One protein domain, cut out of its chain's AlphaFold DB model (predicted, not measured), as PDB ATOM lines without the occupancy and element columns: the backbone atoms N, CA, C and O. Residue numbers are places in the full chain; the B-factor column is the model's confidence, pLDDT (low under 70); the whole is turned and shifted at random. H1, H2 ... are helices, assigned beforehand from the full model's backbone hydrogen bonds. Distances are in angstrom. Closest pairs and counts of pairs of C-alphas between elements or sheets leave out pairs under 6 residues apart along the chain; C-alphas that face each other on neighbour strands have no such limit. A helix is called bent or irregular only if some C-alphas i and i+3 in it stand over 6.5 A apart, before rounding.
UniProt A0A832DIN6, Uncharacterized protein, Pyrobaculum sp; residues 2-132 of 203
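AT A GLANCE: This is residues 2 to 132 of the 203 residues of an uncharacterized protein of Pyrobaculum sp (UniProt A0A832DIN6). Six helices make a compact cluster of mostly crossed helices: H5 sits in the middle, with H2, H4 and H6 packed round it and H3 meeting it end to end. The longest helix, H1, runs along the outside of this cluster, roughly along its long axis, and packs on H6. You have 131 printed residues with six named helices in the order H1 to H6 and no named strand; the class is all helix. The whole is compact, with a radius of gyration of the C-alphas of 14.0 A, and spans 42 by 29 by 28 A.

HOW THE PARTS SIT: Start at H1, residues 5 to 27, and look across to H6, residues 114 to 131: they touch, closest at the C-alphas of Ser 15 and Ala 118, 4.5 A apart, and run opposite ways at a steep tilt of 36 degrees, only just past shallow. Next comes H2, residues 32 to 48, close to H1 but not clearly touching it, with the C-alphas of Tyr 25 and Ala 37 closest at 7.7 A. H3, residues 53 to 61, touches residues 47 to 48 of H2, closest at the C-alphas of Ala 47 and Ala 56, 5.0 A apart. Go on to H4, residues 75 to 84, which touches residues 32 to 39 of H2; the closest C-alphas, Phe 36 and Ala 76, are 5.6 A apart. Then find the hub, H5, residues 90 to 102, which touches H2, H3, H4 and H6. It runs opposite ways to H2 at a shallow tilt of 30 degrees, with the C-alphas of Pro 33 and Ala 101 closest at 4.4 A. With H6 its closest C-alphas are Leu 91 and Trp 124, 5.1 A apart, at a steep tilt of 62 degrees. H5 and H3 touch only at their ends, closest at the C-alphas of Met 60 and Trp 90, 5.3 A apart. H1 stays apart from H3 and H4. Every O i to N i+4 pair is within hydrogen-bond range in H2, H4, H5 and H6; H1 has 17 of 19 and H3 has 4 of 5.

IN THESE COORDINATES: Find C-alpha 5 at (136.947, 104.366, 182.791); from there H1 runs 33.7 A to C-alpha 27 at (162.499, 105.153, 160.890), with a kink of 27 degrees near residue 21. It is irregular, but only just: C-alphas 23 and 26 are 6.53 A apart. H2 measures 24.5 A, H3 13.0 A, H4 14.1 A and H5 18.0 A. H6 runs 25.6 A and ends at C-alpha 131, (148.491, 107.293, 193.104).

THE WHOLE: The C-alphas farthest apart are those of Asp 2 and Glu 72, 42.5 A. The printed part has no cut. The links H3 to H4, residues 62 to 74, and H5 to H6, with 11 residues, are long. Mean pLDDT of the printed part is 76.9; the model is under 70 at residues 22 to 34, 50 to 54, 70 to 73 and 102 to 112.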
ATOM      1  N   ASP A   2     136.769  96.255 188.757       74.31
ATOM      2  CA  ASP A   2     136.569  96.952 187.491       74.31
ATOM      3  C   ASP A   2     137.675  97.988 187.271       74.31
ATOM      4  O   ASP A   2     138.035  98.743 188.175       74.31
ATOM      5  N   VAL A   3     138.252  97.993 186.069       78.19
ATOM      6  CA  VAL A   3     139.248  98.994 185.668       78.19
ATOM      7  C   VAL A   3     138.535 100.347 185.509       78.19
ATOM      8  O   VAL A   3     137.533 100.388 184.786       78.19
ATOM      9  N   PRO A   4     139.016 101.442 186.137       89.50
ATOM     10  CA  PRO A   4     138.390 102.759 186.017       89.50
ATOM     11  C   PRO A   4     138.245 103.203 184.551       89.50
ATOM     12  O   PRO A   4     139.156 102.927 183.762       89.50
ATOM     13  N   PRO A   5     137.161 103.910 184.168       88.19
ATOM     14  CA  PRO A   5     136.947 104.366 182.791       88.19
ATOM     15  C   PRO A   5     138.135 105.148 182.220       88.19
ATOM     16  O   PRO A   5     138.620 104.807 181.145       88.19
ATOM     17  N   ALA A   6     138.701 106.086 182.989       87.81
ATOM     18  CA  ALA A   6     139.898 106.835 182.596       87.81
ATOM     19  C   ALA A   6     141.093 105.922 182.254       87.81
ATOM     20  O   ALA A   6     141.804 106.158 181.281       87.81
ATOM     21  N   VAL A   7     141.301 104.845 183.022       88.44
ATOM     22  CA  VAL A   7     142.383 103.878 182.771       88.44
ATOM     23  C   VAL A   7     142.090 103.052 181.517       88.44
ATOM     24  O   VAL A   7     143.014 102.777 180.758       88.44
ATOM     25  N   LYS A   8     140.824 102.693 181.260       89.75
ATOM     26  CA  LYS A   8     140.421 102.011 180.018       89.75
ATOM     27  C   LYS A   8     140.689 102.894 178.795       89.75
ATOM     28  O   LYS A   8     141.347 102.428 177.869       89.75
ATOM     29  N   THR A   9     140.254 104.156 178.816       89.12
ATOM     30  CA  THR A   9     140.484 105.109 177.716       89.12
ATOM     31  C   THR A   9     141.973 105.367 177.504       89.12
ATOM     32  O   THR A   9     142.462 105.238 176.383       89.12
ATOM     33  N   ALA A  10     142.725 105.614 178.584       87.06
ATOM     34  CA  ALA A  10     144.178 105.763 178.513       87.06
ATOM     35  C   ALA A  10     144.843 104.535 177.881       87.06
ATOM     36  O   ALA A  10     145.687 104.675 177.007       87.06
ATOM     37  N   CYS A  11     144.443 103.330 178.287       89.06
ATOM     38  CA  CYS A  11     144.963 102.089 177.730       89.06
ATOM     39  C   CYS A  11     144.733 101.958 176.227       89.06
ATOM     40  O   CYS A  11     145.650 101.561 175.510       89.06
ATOM     41  N   VAL A  12     143.529 102.279 175.747       88.56
ATOM     42  CA  VAL A  12     143.204 102.211 174.317       88.56
ATOM     43  C   VAL A  12     144.087 103.177 173.531       88.56
ATOM     44  O   VAL A  12     144.773 102.750 172.600       88.56
ATOM     45  N   GLU A  13     144.149 104.443 173.947       88.00
ATOM     46  CA  GLU A  13     144.921 105.468 173.235       88.00
ATOM     47  C   GLU A  13     146.434 105.228 173.316       88.00
ATOM     48  O   GLU A  13     147.140 105.359 172.319       88.00
ATOM     49  N   LEU A  14     146.948 104.777 174.463       84.88
ATOM     50  CA  LEU A  14     148.363 104.427 174.611       84.88
ATOM     51  C   LEU A  14     148.741 103.161 173.836       84.88
ATOM     52  O   LEU A  14     149.870 103.058 173.363       84.88
ATOM     53  N   SER A  15     147.817 102.213 173.660       84.12
ATOM     54  CA  SER A  15     148.051 101.041 172.806       84.12
ATOM     55  C   SER A  15     148.112 101.440 171.333       84.12
ATOM     56  O   SER A  15     149.018 101.012 170.624       84.12
ATOM     57  N   ARG A  16     147.203 102.320 170.884       83.62
ATOM     58  CA  ARG A  16     147.249 102.909 169.533       83.62
ATOM     59  C   ARG A  16     148.560 103.667 169.318       83.62
ATOM     60  O   ARG A  16     149.237 103.448 168.316       83.62
ATOM     61  N   LEU A  17     148.964 104.477 170.298       79.62
ATOM     62  CA  LEU A  17     150.238 105.193 170.301       79.62
ATOM     63  C   LEU A  17     151.430 104.237 170.197       79.62
ATOM     64  O   LEU A  17     152.329 104.473 169.395       79.62
ATOM     65  N   ALA A  18     151.436 103.155 170.979       79.75
ATOM     66  CA  ALA A  18     152.477 102.135 170.948       79.75
ATOM     67  C   ALA A  18     152.571 101.453 169.576       79.75
ATOM     68  O   ALA A  18     153.677 101.259 169.076       79.75
ATOM     69  N   ALA A  19     151.434 101.145 168.946       77.44
ATOM     70  CA  ALA A  19     151.368 100.564 167.605       77.44
ATOM     71  C   ALA A  19     151.908 101.522 166.536       77.44
ATOM     72  O   ALA A  19     152.758 101.147 165.722       77.44
ATOM     73  N   SER A  20     151.481 102.788 166.568       72.81
ATOM     74  CA  SER A  20     152.012 103.824 165.681       72.81
ATOM     75  C   SER A  20     153.507 104.019 165.906       72.81
ATOM     76  O   SER A  20     154.279 103.977 164.951       72.81
ATOM     77  N   PHE A  21     153.944 104.157 167.160       72.19
ATOM     78  CA  PHE A  21     155.356 104.303 167.480       72.19
ATOM     79  C   PHE A  21     156.144 103.107 166.970       72.19
ATOM     80  O   PHE A  21     157.105 103.344 166.259       72.19
ATOM     81  N   SER A  22     155.692 101.870 167.215       69.25
ATOM     82  CA  SER A  22     156.277 100.621 166.700       69.25
ATOM     83  C   SER A  22     156.324 100.561 165.160       69.25
ATOM     84  O   SER A  22     157.227 100.004 164.539       69.25
ATOM     85  N   THR A  23     155.391 101.206 164.477       65.56
ATOM     86  CA  THR A  23     155.434 101.269 163.013       65.56
ATOM     87  C   THR A  23     156.493 102.267 162.528       65.56
ATOM     88  O   THR A  23     157.225 101.987 161.577       65.56
ATOM     89  N   TYR A  24     156.623 103.417 163.198       59.19
ATOM     90  CA  TYR A  24     157.432 104.542 162.718       59.19
ATOM     91  C   TYR A  24     158.835 104.654 163.337       59.19
ATOM     92  O   TYR A  24     159.713 105.239 162.708       59.19
ATOM     93  N   TYR A  25     159.123 104.067 164.503       64.50
ATOM     94  CA  TYR A  25     160.462 104.123 165.126       64.50
ATOM     95  C   TYR A  25     161.521 103.335 164.340       64.50
ATOM     96  O   TYR A  25     162.707 103.641 164.436       64.50
ATOM     97  N   VAL A  26     161.095 102.381 163.497       55.75
ATOM     98  CA  VAL A  26     161.927 101.728 162.463       55.75
ATOM     99  C   VAL A  26     162.493 102.762 161.471       55.75
ATOM    100  O   VAL A  26     163.378 102.506 160.657       55.75
ATOM    101  N   LEU A  27     161.988 103.981 161.540       53.00
ATOM    102  CA  LEU A  27     162.499 105.153 160.890       53.00
ATOM    103  C   LEU A  27     162.971 106.124 161.988       53.00
ATOM    104  O   LEU A  27     162.496 107.241 161.988       53.00
ATOM    105  N   CYS A  28     163.906 105.800 162.894       62.75
ATOM    106  CA  CYS A  28     164.543 106.802 163.788       62.75
ATOM    107  C   CYS A  28     166.032 107.074 163.495       62.75
ATOM    108  O   CYS A  28     166.862 106.191 163.657       62.75
ATOM    109  N   GLY A  29     166.417 108.286 163.092       53.12
ATOM    110  CA  GLY A  29     167.730 108.601 162.514       53.12
ATOM    111  C   GLY A  29     168.594 109.531 163.318       53.12
ATOM    112  O   GLY A  29     168.796 110.683 162.954       53.12
ATOM    113  N   GLY A  30     169.182 108.969 164.374       60.84
ATOM    114  CA  GLY A  30     170.075 109.698 165.265       60.84
ATOM    115  C   GLY A  30     169.404 110.903 165.938       60.84
ATOM    116  O   GLY A  30     168.238 111.218 165.725       60.84
ATOM    117  N   GLY A  31     170.148 111.578 166.811       63.31
ATOM    118  CA  GLY A  31     169.637 112.739 167.545       63.31
ATOM    119  C   GLY A  31     168.797 112.397 168.789       63.31
ATOM    120  O   GLY A  31     168.661 111.227 169.157       63.31
ATOM    121  N   PRO A  32     168.280 113.424 169.492       65.31
ATOM    122  CA  PRO A  32     167.558 113.273 170.762       65.31
ATOM    123  C   PRO A  32     166.424 112.226 170.781       65.31
ATOM    124  O   PRO A  32     166.390 111.441 171.727       65.31
ATOM    125  N   PRO A  33     165.551 112.130 169.760       65.25
ATOM    126  CA  PRO A  33     164.389 111.230 169.772       65.25
ATOM    127  C   PRO A  33     164.818 109.768 169.762       65.25
ATOM    128  O   PRO A  33     164.290 108.940 170.503       65.25
ATOM    129  N   CYS A  34     165.864 109.466 168.988       69.81
ATOM    130  CA  CYS A  34     166.415 108.125 168.938       69.81
ATOM    131  C   CYS A  34     167.064 107.755 170.252       69.81
ATOM    132  O   CYS A  34     166.821 106.657 170.708       69.81
ATOM    133  N   ARG A  35     167.772 108.668 170.926       73.50
ATOM    134  CA  ARG A  35     168.359 108.383 172.247       73.50
ATOM    135  C   ARG A  35     167.308 107.989 173.291       73.50
ATOM    136  O   ARG A  35     167.588 107.142 174.133       73.50
ATOM    137  N   PHE A  36     166.103 108.560 173.234       75.50
ATOM    138  CA  PHE A  36     164.992 108.120 174.083       75.50
ATOM    139  C   PHE A  36     164.409 106.771 173.642       75.50
ATOM    140  O   PHE A  36     164.054 105.967 174.500       75.50
ATOM    141  N   ALA A  37     164.385 106.472 172.341       76.06
ATOM    142  CA  ALA A  37     164.066 105.130 171.851       76.06
ATOM    143  C   ALA A  37     165.108 104.078 172.294       76.06
ATOM    144  O   ALA A  37     164.726 102.990 172.713       76.06
ATOM    145  N   GLU A  38     166.406 104.409 172.305       77.12
ATOM    146  CA  GLU A  38     167.453 103.532 172.860       77.12
ATOM    147  C   GLU A  38     167.221 103.301 174.359       77.12
ATOM    148  O   GLU A  38     167.345 102.178 174.840       77.12
ATOM    149  N   ALA A  39     166.816 104.343 175.095       81.88
ATOM    150  CA  ALA A  39     166.460 104.213 176.504       81.88
ATOM    151  C   ALA A  39     165.241 103.308 176.728       81.88
ATOM    152  O   ALA A  39     165.273 102.478 177.635       81.88
ATOM    153  N   LEU A  40     164.204 103.412 175.890       81.81
ATOM    154  CA  LEU A  40     163.067 102.484 175.909       81.81
ATOM    155  C   LEU A  40     163.521 101.044 175.681       81.81
ATOM    156  O   LEU A  40     163.172 100.164 176.461       81.81
ATOM    157  N   GLU A  41     164.325 100.798 174.649       78.75
ATOM    158  CA  GLU A  41     164.855  99.464 174.354       78.75
ATOM    159  C   GLU A  41     165.669  98.905 175.519       78.75
ATOM    160  O   GLU A  41     165.452  97.763 175.919       78.75
ATOM    161  N   ALA A  42     166.552  99.706 176.118       81.31
ATOM    162  CA  ALA A  42     167.324  99.281 177.280       81.31
ATOM    163  C   ALA A  42     166.431  98.976 178.491       81.31
ATOM    164  O   ALA A  42     166.681  97.999 179.195       81.31
ATOM    165  N   LEU A  43     165.366  99.752 178.717       82.81
ATOM    166  CA  LEU A  43     164.380  99.477 179.765       82.81
ATOM    167  C   LEU A  43     163.638  98.157 179.510       82.81
ATOM    168  O   LEU A  43     163.459  97.374 180.445       82.81
ATOM    169  N   PHE A  44     163.252  97.863 178.266       80.31
ATOM    170  CA  PHE A  44     162.625  96.582 177.924       80.31
ATOM    171  C   PHE A  44     163.597  95.409 178.024       80.31
ATOM    172  O   PHE A  44     163.231  94.376 178.580       80.31
ATOM    173  N   LEU A  45     164.841  95.563 177.566       79.06
ATOM    174  CA  LEU A  45     165.885  94.549 177.727       79.06
ATOM    175  C   LEU A  45     166.182  94.287 179.205       79.06
ATOM    176  O   LEU A  45     166.350  93.135 179.594       79.06
ATOM    177  N   TYR A  46     166.193  95.325 180.044       79.56
ATOM    178  CA  TYR A  46     166.331  95.184 181.492       79.56
ATOM    179  C   TYR A  46     165.197  94.336 182.088       79.56
ATOM    180  O   TYR A  46     165.466  93.391 182.827       79.56
ATOM    181  N   ALA A  47     163.941  94.612 181.719       76.44
ATOM    182  CA  ALA A  47     162.799  93.815 182.170       76.44
ATOM    183  C   ALA A  47     162.828  92.378 181.614       76.44
ATOM    184  O   ALA A  47     162.497  91.439 182.329       76.44
ATOM    185  N   ALA A  48     163.272  92.183 180.369       71.44
ATOM    186  CA  ALA A  48     163.405  90.864 179.747       71.44
ATOM    187  C   ALA A  48     164.529  90.019 180.374       71.44
ATOM    188  O   ALA A  48     164.407  88.799 180.468       71.44
ATOM    189  N   ARG A  49     165.607  90.650 180.866       73.12
ATOM    190  CA  ARG A  49     166.670  89.976 181.636       73.12
ATOM    191  C   ARG A  49     166.161  89.405 182.968       73.12
ATOM    192  O   ARG A  49     166.833  88.548 183.534       73.12
ATOM    193  N   ALA A  50     164.993  89.838 183.455       65.75
ATOM    194  CA  ALA A  50     164.409  89.334 184.696       65.75
ATOM    195  C   ALA A  50     163.884  87.888 184.587       65.75
ATOM    196  O   ALA A  50     163.692  87.251 185.620       65.75
ATOM    197  N   GLY A  51     163.684  87.347 183.375       65.06
ATOM    198  CA  GLY A  51     163.222  85.972 183.154       65.06
ATOM    199  C   GLY A  51     161.955  85.889 182.300       65.06
ATOM    200  O   GLY A  51     161.807  86.612 181.318       65.06
ATOM    201  N   GLY A  52     161.050  84.968 182.648       68.88
ATOM    202  CA  GLY A  52     159.793  84.749 181.930       68.88
ATOM    203  C   GLY A  52     158.784  85.893 182.093       68.88
ATOM    204  O   GLY A  52     159.041  86.917 182.724       68.88
ATOM    205  N   ALA A  53     157.584  85.720 181.532       67.38
ATOM    206  CA  ALA A  53     156.551  86.764 181.515       67.38
ATOM    207  C   ALA A  53     156.156  87.277 182.917       67.38
ATOM    208  O   ALA A  53     155.822  88.449 183.082       67.38
ATOM    209  N   ARG A  54     156.206  86.414 183.942       68.69
ATOM    210  CA  ARG A  54     155.862  86.773 185.325       68.69
ATOM    211  C   ARG A  54     156.936  87.649 185.962       68.69
ATOM    212  O   ARG A  54     156.618  88.605 186.665       68.69
ATOM    213  N   GLU A  55     158.192  87.332 185.704       72.38
ATOM    214  CA  GLU A  55     159.342  88.081 186.189       72.38
ATOM    215  C   GLU A  55     159.463  89.423 185.464       72.38
ATOM    216  O   GLU A  55     159.730  90.432 186.112       72.38
ATOM    217  N   ALA A  56     159.146  89.470 184.166       70.19
ATOM    218  CA  ALA A  56     159.024  90.722 183.424       70.19
ATOM    219  C   ALA A  56     157.942  91.628 184.035       70.19
ATOM    220  O   ALA A  56     158.214  92.788 184.328       70.19
ATOM    221  N   LEU A  57     156.743  91.100 184.324       71.75
ATOM    222  CA  LEU A  57     155.676  91.853 185.002       71.75
ATOM    223  C   LEU A  57     156.112  92.386 186.372       71.75
ATOM    224  O   LEU A  57     155.780  93.514 186.732       71.75
ATOM    225  N   LYS A  58     156.868  91.590 187.134       77.06
ATOM    226  CA  LYS A  58     157.424  92.023 188.417       77.06
ATOM    227  C   LYS A  58     158.426  93.164 188.220       77.06
ATOM    228  O   LYS A  58     158.275  94.202 188.861       77.06
ATOM    229  N   ALA A  59     159.365  93.022 187.285       75.94
ATOM    230  CA  ALA A  59     160.364  94.043 186.966       75.94
ATOM    231  C   ALA A  59     159.728  95.380 186.548       75.94
ATOM    232  O   ALA A  59     160.217  96.440 186.934       75.94
ATOM    233  N   MET A  60     158.584  95.354 185.851       77.50
ATOM    234  CA  MET A  60     157.842  96.574 185.502       77.50
ATOM    235  C   MET A  60     157.351  97.353 186.732       77.50
ATOM    236  O   MET A  60     157.192  98.567 186.674       77.50
ATOM    237  N   THR A  61     157.125  96.697 187.870       79.31
ATOM    238  CA  THR A  61     156.680  97.372 189.104       79.31
ATOM    239  C   THR A  61     157.832  97.890 189.971       79.31
ATOM    240  O   THR A  61     157.615  98.694 190.883       79.31
ATOM    241  N   GLU A  62     159.062  97.465 189.683       84.81
ATOM    242  CA  GLU A  62     160.248  97.760 190.482       84.81
ATOM    243  C   GLU A  62     160.890  99.110 190.118       84.81
ATOM    244  O   GLU A  62     160.518  99.789 189.156       84.81
ATOM    245  N   ARG A  63     161.855  99.533 190.943       86.38
ATOM    246  CA  ARG A  63     162.684 100.713 190.677       86.38
ATOM    247  C   ARG A  63     163.926 100.305 189.905       86.38
ATOM    248  O   ARG A  63     164.597  99.355 190.297       86.38
ATOM    249  N   VAL A  64     164.272 101.072 188.877       83.06
ATOM    250  CA  VAL A  64     165.425 100.775 188.021       83.06
ATOM    251  C   VAL A  64     166.519 101.814 188.199       83.06
ATOM    252  O   VAL A  64     166.244 103.003 188.056       83.06
ATOM    253  N   PRO A  65     167.766 101.402 188.494       84.69
ATOM    254  CA  PRO A  65     168.906 102.305 188.439       84.69
ATOM    255  C   PRO A  65     169.185 102.682 186.985       84.69
ATOM    256  O   PRO A  65     169.596 101.835 186.192       84.69
ATOM    257  N   LEU A  66     168.962 103.950 186.628       81.25
ATOM    258  CA  LEU A  66     169.126 104.418 185.246       81.25
ATOM    259  C   LEU A  66     170.570 104.273 184.750       81.25
ATOM    260  O   LEU A  66     170.789 104.108 183.559       81.25
ATOM    261  N   GLU A  67     171.552 104.291 185.651       79.25
ATOM    262  CA  GLU A  67     172.968 104.096 185.325       79.25
ATOM    263  C   GLU A  67     173.312 102.651 184.936       79.25
ATOM    264  O   GLU A  67     174.357 102.422 184.336       79.25
ATOM    265  N   ALA A  68     172.455 101.679 185.264       77.69
ATOM    266  CA  ALA A  68     172.629 100.288 184.842       77.69
ATOM    267  C   ALA A  68     172.148 100.041 183.402       77.69
ATOM    268  O   ALA A  68     172.316  98.943 182.872       77.69
ATOM    269  N   LEU A  69     171.526 101.042 182.774       76.06
ATOM    270  CA  LEU A  69     171.181 101.006 181.362       76.06
ATOM    271  C   LEU A  69     172.463 101.330 180.579       76.06
ATOM    272  O   LEU A  69     172.888 102.482 180.542       76.06
ATOM    273  N   GLU A  70     173.099 100.309 180.000       67.19
ATOM    274  CA  GLU A  70     174.355 100.385 179.225       67.19
ATOM    275  C   GLU A  70     174.164 101.131 177.886       67.19
ATOM    276  O   GLU A  70     174.333 100.576 176.803       67.19
ATOM    277  N   LEU A  71     173.749 102.397 177.939       68.69
ATOM    278  CA  LEU A  71     173.519 103.232 176.764       68.69
ATOM    279  C   LEU A  71     174.777 104.023 176.416       68.69
ATOM    280  O   LEU A  71     175.273 104.804 177.227       68.69
ATOM    281  N   GLU A  72     175.234 103.897 175.170       58.25
ATOM    282  CA  GLU A  72     176.389 104.639 174.640       58.25
ATOM    283  C   GLU A  72     176.177 106.170 174.667       58.25
ATOM    284  O   GLU A  72     177.133 106.942 174.731       58.25
ATOM    285  N   HIS A  73     174.918 106.636 174.676       62.34
ATOM    286  CA  HIS A  73     174.545 108.053 174.595       62.34
ATOM    287  C   HIS A  73     173.839 108.562 175.868       62.34
ATOM    288  O   HIS A  73     172.611 108.621 175.953       62.34
ATOM    289  N   GLY A  74     174.613 109.037 176.848       70.31
ATOM    290  CA  GLY A  74     174.114 109.400 178.185       70.31
ATOM    291  C   GLY A  74     173.144 110.592 178.300       70.31
ATOM    292  O   GLY A  74     172.617 110.826 179.383       70.31
ATOM    293  N   GLN A  75     172.860 111.362 177.242       74.38
ATOM    294  CA  GLN A  75     172.001 112.558 177.364       74.38
ATOM    295  C   GLN A  75     170.540 112.229 177.723       74.38
ATOM    296  O   GLN A  75     169.945 112.947 178.527       74.38
ATOM    297  N   ALA A  76     169.977 111.136 177.192       77.69
ATOM    298  CA  ALA A  76     168.627 110.693 177.554       77.69
ATOM    299  C   ALA A  76     168.568 110.224 179.018       77.69
ATOM    300  O   ALA A  76     167.654 110.600 179.748       77.69
ATOM    301  N   LEU A  77     169.589 109.494 179.486       81.19
ATOM    302  CA  LEU A  77     169.695 109.066 180.886       81.19
ATOM    303  C   LEU A  77     169.853 110.245 181.840       81.19
ATOM    304  O   LEU A  77     169.177 110.297 182.862       81.19
ATOM    305  N   VAL A  78     170.698 111.222 181.500       83.31
ATOM    306  CA  VAL A  78     170.858 112.451 182.291       83.31
ATOM    307  C   VAL A  78     169.535 113.203 182.377       83.31
ATOM    308  O   VAL A  78     169.171 113.677 183.454       83.31
ATOM    309  N   PHE A  79     168.796 113.298 181.272       83.94
ATOM    310  CA  PHE A  79     167.485 113.932 181.259       83.94
ATOM    311  C   PHE A  79     166.479 113.185 182.149       83.94
ATOM    312  O   PHE A  79     165.882 113.798 183.036       83.94
ATOM    313  N   LEU A  80     166.330 111.869 181.964       84.56
ATOM    314  CA  LEU A  80     165.420 111.040 182.760       84.56
ATOM    315  C   LEU A  80     165.785 111.089 184.246       84.56
ATOM    316  O   LEU A  80     164.906 111.275 185.081       84.56
ATOM    317  N   ARG A  81     167.079 111.043 184.582       85.81
ATOM    318  CA  ARG A  81     167.573 111.168 185.959       85.81
ATOM    319  C   ARG A  81     167.246 112.522 186.575       85.81
ATOM    320  O   ARG A  81     166.864 112.585 187.739       85.81
ATOM    321  N   ARG A  82     167.393 113.611 185.817       85.25
ATOM    322  CA  ARG A  82     167.019 114.956 186.285       85.25
ATOM    323  C   ARG A  82     165.517 115.072 186.525       85.25
ATOM    324  O   ARG A  82     165.115 115.763 187.454       85.25
ATOM    325  N   LYS A  83     164.693 114.427 185.696       82.69
ATOM    326  CA  LYS A  83     163.229 114.527 185.776       82.69
ATOM    327  C   LYS A  83     162.610 113.581 186.806       82.69
ATOM    328  O   LYS A  83     161.684 113.996 187.491       82.69
ATOM    329  N   LEU A  84     163.107 112.352 186.914       85.31
ATOM    330  CA  LEU A  84     162.493 111.271 187.697       85.31
ATOM    331  C   LEU A  84     163.359 110.797 188.881       85.31
ATOM    332  O   LEU A  84     162.943 109.936 189.652       85.31
ATOM    333  N   GLY A  85     164.569 111.339 189.030       85.44
ATOM    334  CA  GLY A  85     165.561 110.869 189.995       85.44
ATOM    335  C   GLY A  85     166.402 109.691 189.476       85.44
ATOM    336  O   GLY A  85     166.181 109.193 188.375       85.44
ATOM    337  N   PRO A  86     167.404 109.231 190.249       84.56
ATOM    338  CA  PRO A  86     168.353 108.197 189.808       84.56
ATOM    339  C   PRO A  86     167.762 106.779 189.758       84.56
ATOM    340  O   PRO A  86     168.282 105.916 189.054       84.56
ATOM    341  N   ARG A  87     166.692 106.516 190.519       89.19
ATOM    342  CA  ARG A  87     166.049 105.195 190.617       89.19
ATOM    343  C   ARG A  87     164.526 105.299 190.477       89.19
ATOM    344  O   ARG A  87     163.821 105.031 191.457       89.19
ATOM    345  N   PRO A  88     164.013 105.744 189.318       87.44
ATOM    346  CA  PRO A  88     162.578 105.844 189.095       87.44
ATOM    347  C   PRO A  88     161.929 104.461 189.042       87.44
ATOM    348  O   PRO A  88     162.598 103.450 188.808       87.44
ATOM    349  N   HIS A  89     160.612 104.413 189.232       88.94
ATOM    350  CA  HIS A  89     159.851 103.212 188.895       88.94
ATOM    351  C   HIS A  89     159.957 102.949 187.392       88.94
ATOM    352  O   HIS A  89     159.910 103.884 186.590       88.94
ATOM    353  N   TRP A  90     160.086 101.679 187.013       88.31
ATOM    354  CA  TRP A  90     160.290 101.286 185.619       88.31
ATOM    355  C   TRP A  90     159.195 101.840 184.698       88.31
ATOM    356  O   TRP A  90     159.495 102.408 183.652       88.31
ATOM    357  N   LEU A  91     157.934 101.764 185.134       86.44
ATOM    358  CA  LEU A  91     156.783 102.309 184.406       86.44
ATOM    359  C   LEU A  91     156.899 103.816 184.135       86.44
ATOM    360  O   LEU A  91     156.543 104.254 183.046       86.44
ATOM    361  N   ASP A  92     157.410 104.605 185.087       86.75
ATOM    362  CA  ASP A  92     157.605 106.050 184.881       86.75
ATOM    363  C   ASP A  92     158.740 106.321 183.903       86.75
ATOM    364  O   ASP A  92     158.633 107.211 183.062       86.75
ATOM    365  N   ALA A  93     159.819 105.539 183.985       86.50
ATOM    366  CA  ALA A  93     160.940 105.658 183.065       86.50
ATOM    367  C   ALA A  93     160.510 105.350 181.622       86.50
ATOM    368  O   ALA A  93     160.869 106.099 180.716       86.50
ATOM    369  N   VAL A  94     159.702 104.302 181.414       85.50
ATOM    370  CA  VAL A  94     159.154 103.948 180.095       85.50
ATOM    371  C   VAL A  94     158.194 105.016 179.589       85.50
ATOM    372  O   VAL A  94     158.347 105.485 178.463       85.50
ATOM    373  N   ALA A  95     157.237 105.446 180.411       83.50
ATOM    374  CA  ALA A  95     156.257 106.449 180.010       83.50
ATOM    375  C   ALA A  95     156.932 107.783 179.639       83.50
ATOM    376  O   ALA A  95     156.665 108.345 178.577       83.50
ATOM    377  N   ALA A  96     157.884 108.247 180.456       83.25
ATOM    378  CA  ALA A  96     158.651 109.452 180.167       83.25
ATOM    379  C   ALA A  96     159.523 109.292 178.914       83.25
ATOM    380  O   ALA A  96     159.522 110.174 178.057       83.25
ATOM    381  N   ALA A  97     160.250 108.179 178.767       83.81
ATOM    382  CA  ALA A  97     161.088 107.954 177.593       83.81
ATOM    383  C   ALA A  97     160.255 107.925 176.300       83.81
ATOM    384  O   ALA A  97     160.655 108.540 175.314       83.81
ATOM    385  N   LEU A  98     159.066 107.314 176.314       81.88
ATOM    386  CA  LEU A  98     158.152 107.340 175.170       81.88
ATOM    387  C   LEU A  98     157.640 108.743 174.863       81.88
ATOM    388  O   LEU A  98     157.680 109.146 173.703       81.88
ATOM    389  N   ALA A  99     157.208 109.492 175.880       76.44
ATOM    390  CA  ALA A  99     156.736 110.861 175.707       76.44
ATOM    391  C   ALA A  99     157.767 111.738 174.969       76.44
ATOM    392  O   ALA A  99     157.400 112.530 174.103       76.44
ATOM    393  N   HIS A 100     159.062 111.550 175.255       75.94
ATOM    394  CA  HIS A 100     160.152 112.273 174.587       75.94
ATOM    395  C   HIS A 100     160.577 111.667 173.242       75.94
ATOM    396  O   HIS A 100     161.025 112.404 172.365       75.94
ATOM    397  N   ALA A 101     160.437 110.353 173.048       75.25
ATOM    398  CA  ALA A 101     160.777 109.690 171.787       75.25
ATOM    399  C   ALA A 101     159.731 109.933 170.684       75.25
ATOM    400  O   ALA A 101     160.096 110.158 169.530       75.25
ATOM    401  N   TYR A 102     158.440 109.898 171.030       65.56
ATOM    402  CA  TYR A 102     157.328 109.918 170.074       65.56
ATOM    403  C   TYR A 102     157.227 111.225 169.271       65.56
ATOM    404  O   TYR A 102     156.819 111.214 168.115       65.56
ATOM    405  N   LEU A 103     157.641 112.357 169.844       56.97
ATOM    406  CA  LEU A 103     157.415 113.677 169.249       56.97
ATOM    407  C   LEU A 103     158.310 114.014 168.036       56.97
ATOM    408  O   LEU A 103     158.120 115.076 167.449       56.97
ATOM    409  N   GLN A 104     159.318 113.204 167.675       56.38
ATOM    410  CA  GLN A 104     160.408 113.692 166.805       56.38
ATOM    411  C   GLN A 104     161.124 112.624 165.920       56.38
ATOM    412  O   GLN A 104     162.270 112.811 165.514       56.38
ATOM    413  N   THR A 105     160.506 111.487 165.586       59.28
ATOM    414  CA  THR A 105     161.164 110.360 164.865       59.28
ATOM    415  C   THR A 105     161.349 110.530 163.339       59.28
ATOM    416  O   THR A 105     160.340 110.647 162.656       59.28
ATOM    417  N   TYR A 106     162.590 110.402 162.797       49.59
ATOM    418  CA  TYR A 106     162.915 110.032 161.379       49.59
ATOM    419  C   TYR A 106     164.341 109.407 161.151       49.59
ATOM    420  O   TYR A 106     165.320 110.084 161.433       49.59
ATOM    421  N   ARG A 107     164.431 108.183 160.547       49.41
ATOM    422  CA  ARG A 107     165.487 107.267 159.947       49.41
ATOM    423  C   ARG A 107     166.506 106.302 160.676       49.41
ATOM    424  O   ARG A 107     167.697 106.557 160.611       49.41
ATOM    425  N   ARG A 108     166.139 105.093 161.149       43.12
ATOM    426  CA  ARG A 108     166.949 103.829 161.278       43.12
ATOM    427  C   ARG A 108     166.022 102.700 161.757       43.12
ATOM    428  O   ARG A 108     165.244 102.956 162.674       43.12
ATOM    429  N   PRO A 109     166.149 101.467 161.235       47.75
ATOM    430  CA  PRO A 109     165.325 100.349 161.669       47.75
ATOM    431  C   PRO A 109     165.792  99.791 163.012       47.75
ATOM    432  O   PRO A 109     166.878  99.225 163.106       47.75
ATOM    433  N   ARG A 110     164.957  99.911 164.046       58.09
ATOM    434  CA  ARG A 110     165.027  99.072 165.251       58.09
ATOM    435  C   ARG A 110     163.731  98.258 165.409       58.09
ATOM    436  O   ARG A 110     162.839  98.469 164.599       58.09
ATOM    437  N   ARG A 111     163.736  97.287 166.345       61.75
ATOM    438  CA  ARG A 111     162.720  96.358 166.941       61.75
ATOM    439  C   ARG A 111     162.153  96.669 168.368       61.75
ATOM    440  O   ARG A 111     162.811  96.260 169.312       61.75
ATOM    441  N   LEU A 112     160.976  97.259 168.594       69.00
ATOM    442  CA  LEU A 112     160.254  97.421 169.859       69.00
ATOM    443  C   LEU A 112     158.961  96.610 169.771       69.00
ATOM    444  O   LEU A 112     158.221  96.710 168.793       69.00
ATOM    445  N   ASP A 113     158.704  95.789 170.786       74.31
ATOM    446  CA  ASP A 113     157.481  94.994 170.862       74.31
ATOM    447  C   ASP A 113     156.301  95.901 171.241       74.31
ATOM    448  O   ASP A 113     156.197  96.385 172.370       74.31
ATOM    449  N   GLU A 114     155.408  96.125 170.275       77.44
ATOM    450  CA  GLU A 114     154.172  96.894 170.435       77.44
ATOM    451  C   GLU A 114     153.348  96.428 171.638       77.44
ATOM    452  O   GLU A 114     152.865  97.258 172.408       77.44
ATOM    453  N   ARG A 115     153.184  95.112 171.819       79.25
ATOM    454  CA  ARG A 115     152.332  94.555 172.877       79.25
ATOM    455  C   ARG A 115     152.943  94.816 174.239       79.25
ATOM    456  O   ARG A 115     152.228  95.142 175.184       79.25
ATOM    457  N   LEU A 116     154.266  94.690 174.335       79.12
ATOM    458  CA  LEU A 116     154.997  94.960 175.565       79.12
ATOM    459  C   LEU A 116     154.958  96.451 175.923       79.12
ATOM    460  O   LEU A 116     154.768  96.797 177.090       79.12
ATOM    461  N   LEU A 117     155.075  97.329 174.924       79.75
ATOM    462  CA  LEU A 117     154.951  98.772 175.100       79.75
ATOM    463  C   LEU A 117     153.527  99.176 175.505       79.75
ATOM    464  O   LEU A 117     153.365  99.909 176.476       79.75
ATOM    465  N   ALA A 118     152.501  98.642 174.844       83.94
ATOM    466  CA  ALA A 118     151.104  98.858 175.211       83.94
ATOM    467  C   ALA A 118     150.821  98.410 176.656       83.94
ATOM    468  O   ALA A 118     150.244  99.161 177.444       83.94
ATOM    469  N   LEU A 119     151.298  97.219 177.040       83.06
ATOM    470  CA  LEU A 119     151.150  96.690 178.396       83.06
ATOM    471  C   LEU A 119     151.835  97.582 179.439       83.06
ATOM    472  O   LEU A 119     151.242  97.873 180.479       83.06
ATOM    473  N   ALA A 120     153.055  98.041 179.156       84.31
ATOM    474  CA  ALA A 120     153.787  98.954 180.024       84.31
ATOM    475  C   ALA A 120     153.028 100.275 180.217       84.31
ATOM    476  O   ALA A 120     152.815 100.710 181.346       84.31
ATOM    477  N   LEU A 121     152.551 100.890 179.137       86.12
ATOM    478  CA  LEU A 121     151.815 102.154 179.208       86.12
ATOM    479  C   LEU A 121     150.474 102.011 179.939       86.12
ATOM    480  O   LEU A 121     150.114 102.868 180.746       86.12
ATOM    481  N   CYS A 122     149.774 100.894 179.739       88.12
ATOM    482  CA  CYS A 122     148.589 100.531 180.515       88.12
ATOM    483  C   CYS A 122     148.886 100.365 182.010       88.12
ATOM    484  O   CYS A 122     148.153 100.875 182.862       88.12
ATOM    485  N   GLY A 123     149.967  99.654 182.340       87.25
ATOM    486  CA  GLY A 123     150.421  99.467 183.714       87.25
ATOM    487  C   GLY A 123     150.768 100.795 184.383       87.25
ATOM    488  O   GLY A 123     150.365 101.031 185.525       87.25
ATOM    489  N   TRP A 124     151.446 101.687 183.653       91.88
ATOM    490  CA  TRP A 124     151.715 103.052 184.090       91.88
ATOM    491  C   TRP A 124     150.416 103.815 184.363       91.88
ATOM    492  O   TRP A 124     150.241 104.292 185.481       91.88
ATOM    493  N   ALA A 125     149.476 103.863 183.412       91.69
ATOM    494  CA  ALA A 125     148.224 104.607 183.565       91.69
ATOM    495  C   ALA A 125     147.407 104.102 184.765       91.69
ATOM    496  O   ALA A 125     146.919 104.890 185.574       91.69
ATOM    497  N   SER A 126     147.327 102.778 184.934       90.31
ATOM    498  CA  SER A 126     146.672 102.152 186.086       90.31
ATOM    499  C   SER A 126     147.309 102.573 187.413       90.31
ATOM    500  O   SER A 126     146.598 102.866 188.376       90.31
ATOM    501  N   ARG A 127     148.644 102.609 187.482       90.88
ATOM    502  CA  ARG A 127     149.363 103.013 188.692       90.88
ATOM    503  C   ARG A 127     149.229 104.511 188.963       90.88
ATOM    504  O   ARG A 127     148.837 104.869 190.067       90.88
ATOM    505  N   ALA A 128     149.486 105.351 187.965       89.00
ATOM    506  CA  ALA A 128     149.412 106.804 188.077       89.00
ATOM    507  C   ALA A 128     148.008 107.271 188.500       89.00
ATOM    508  O   ALA A 128     147.874 108.155 189.347       89.00
ATOM    509  N   TYR A 129     146.955 106.627 187.982       90.31
ATOM    510  CA  TYR A 129     145.584 106.889 188.418       90.31
ATOM    511  C   TYR A 129     145.360 106.518 189.888       90.31
ATOM    512  O   TYR A 129     144.751 107.285 190.621       90.31
ATOM    513  N   ARG A 130     145.863 105.365 190.354       90.12
ATOM    514  CA  ARG A 130     145.739 104.973 191.771       90.12
ATOM    515  C   ARG A 130     146.492 105.909 192.715       90.12
ATOM    516  O   ARG A 130     146.023 106.139 193.823       90.12
ATOM    517  N   GLU A 131     147.652 106.404 192.295       89.81
ATOM    518  CA  GLU A 131     148.491 107.293 193.104       89.81
ATOM    519  C   GLU A 131     147.871 108.692 193.250       89.81
ATOM    520  O   GLU A 131     147.931 109.274 194.331       89.81
ATOM    521  N   ASN A 132     147.248 109.224 192.193       89.25
ATOM    522  CA  ASN A 132     146.593 110.531 192.238       89.25
ATOM    523  C   ASN A 132     145.316 110.579 191.375       89.25
ATOM    524  O   ASN A 132     145.311 111.204 190.307       89.25
TER     525      ASN A 132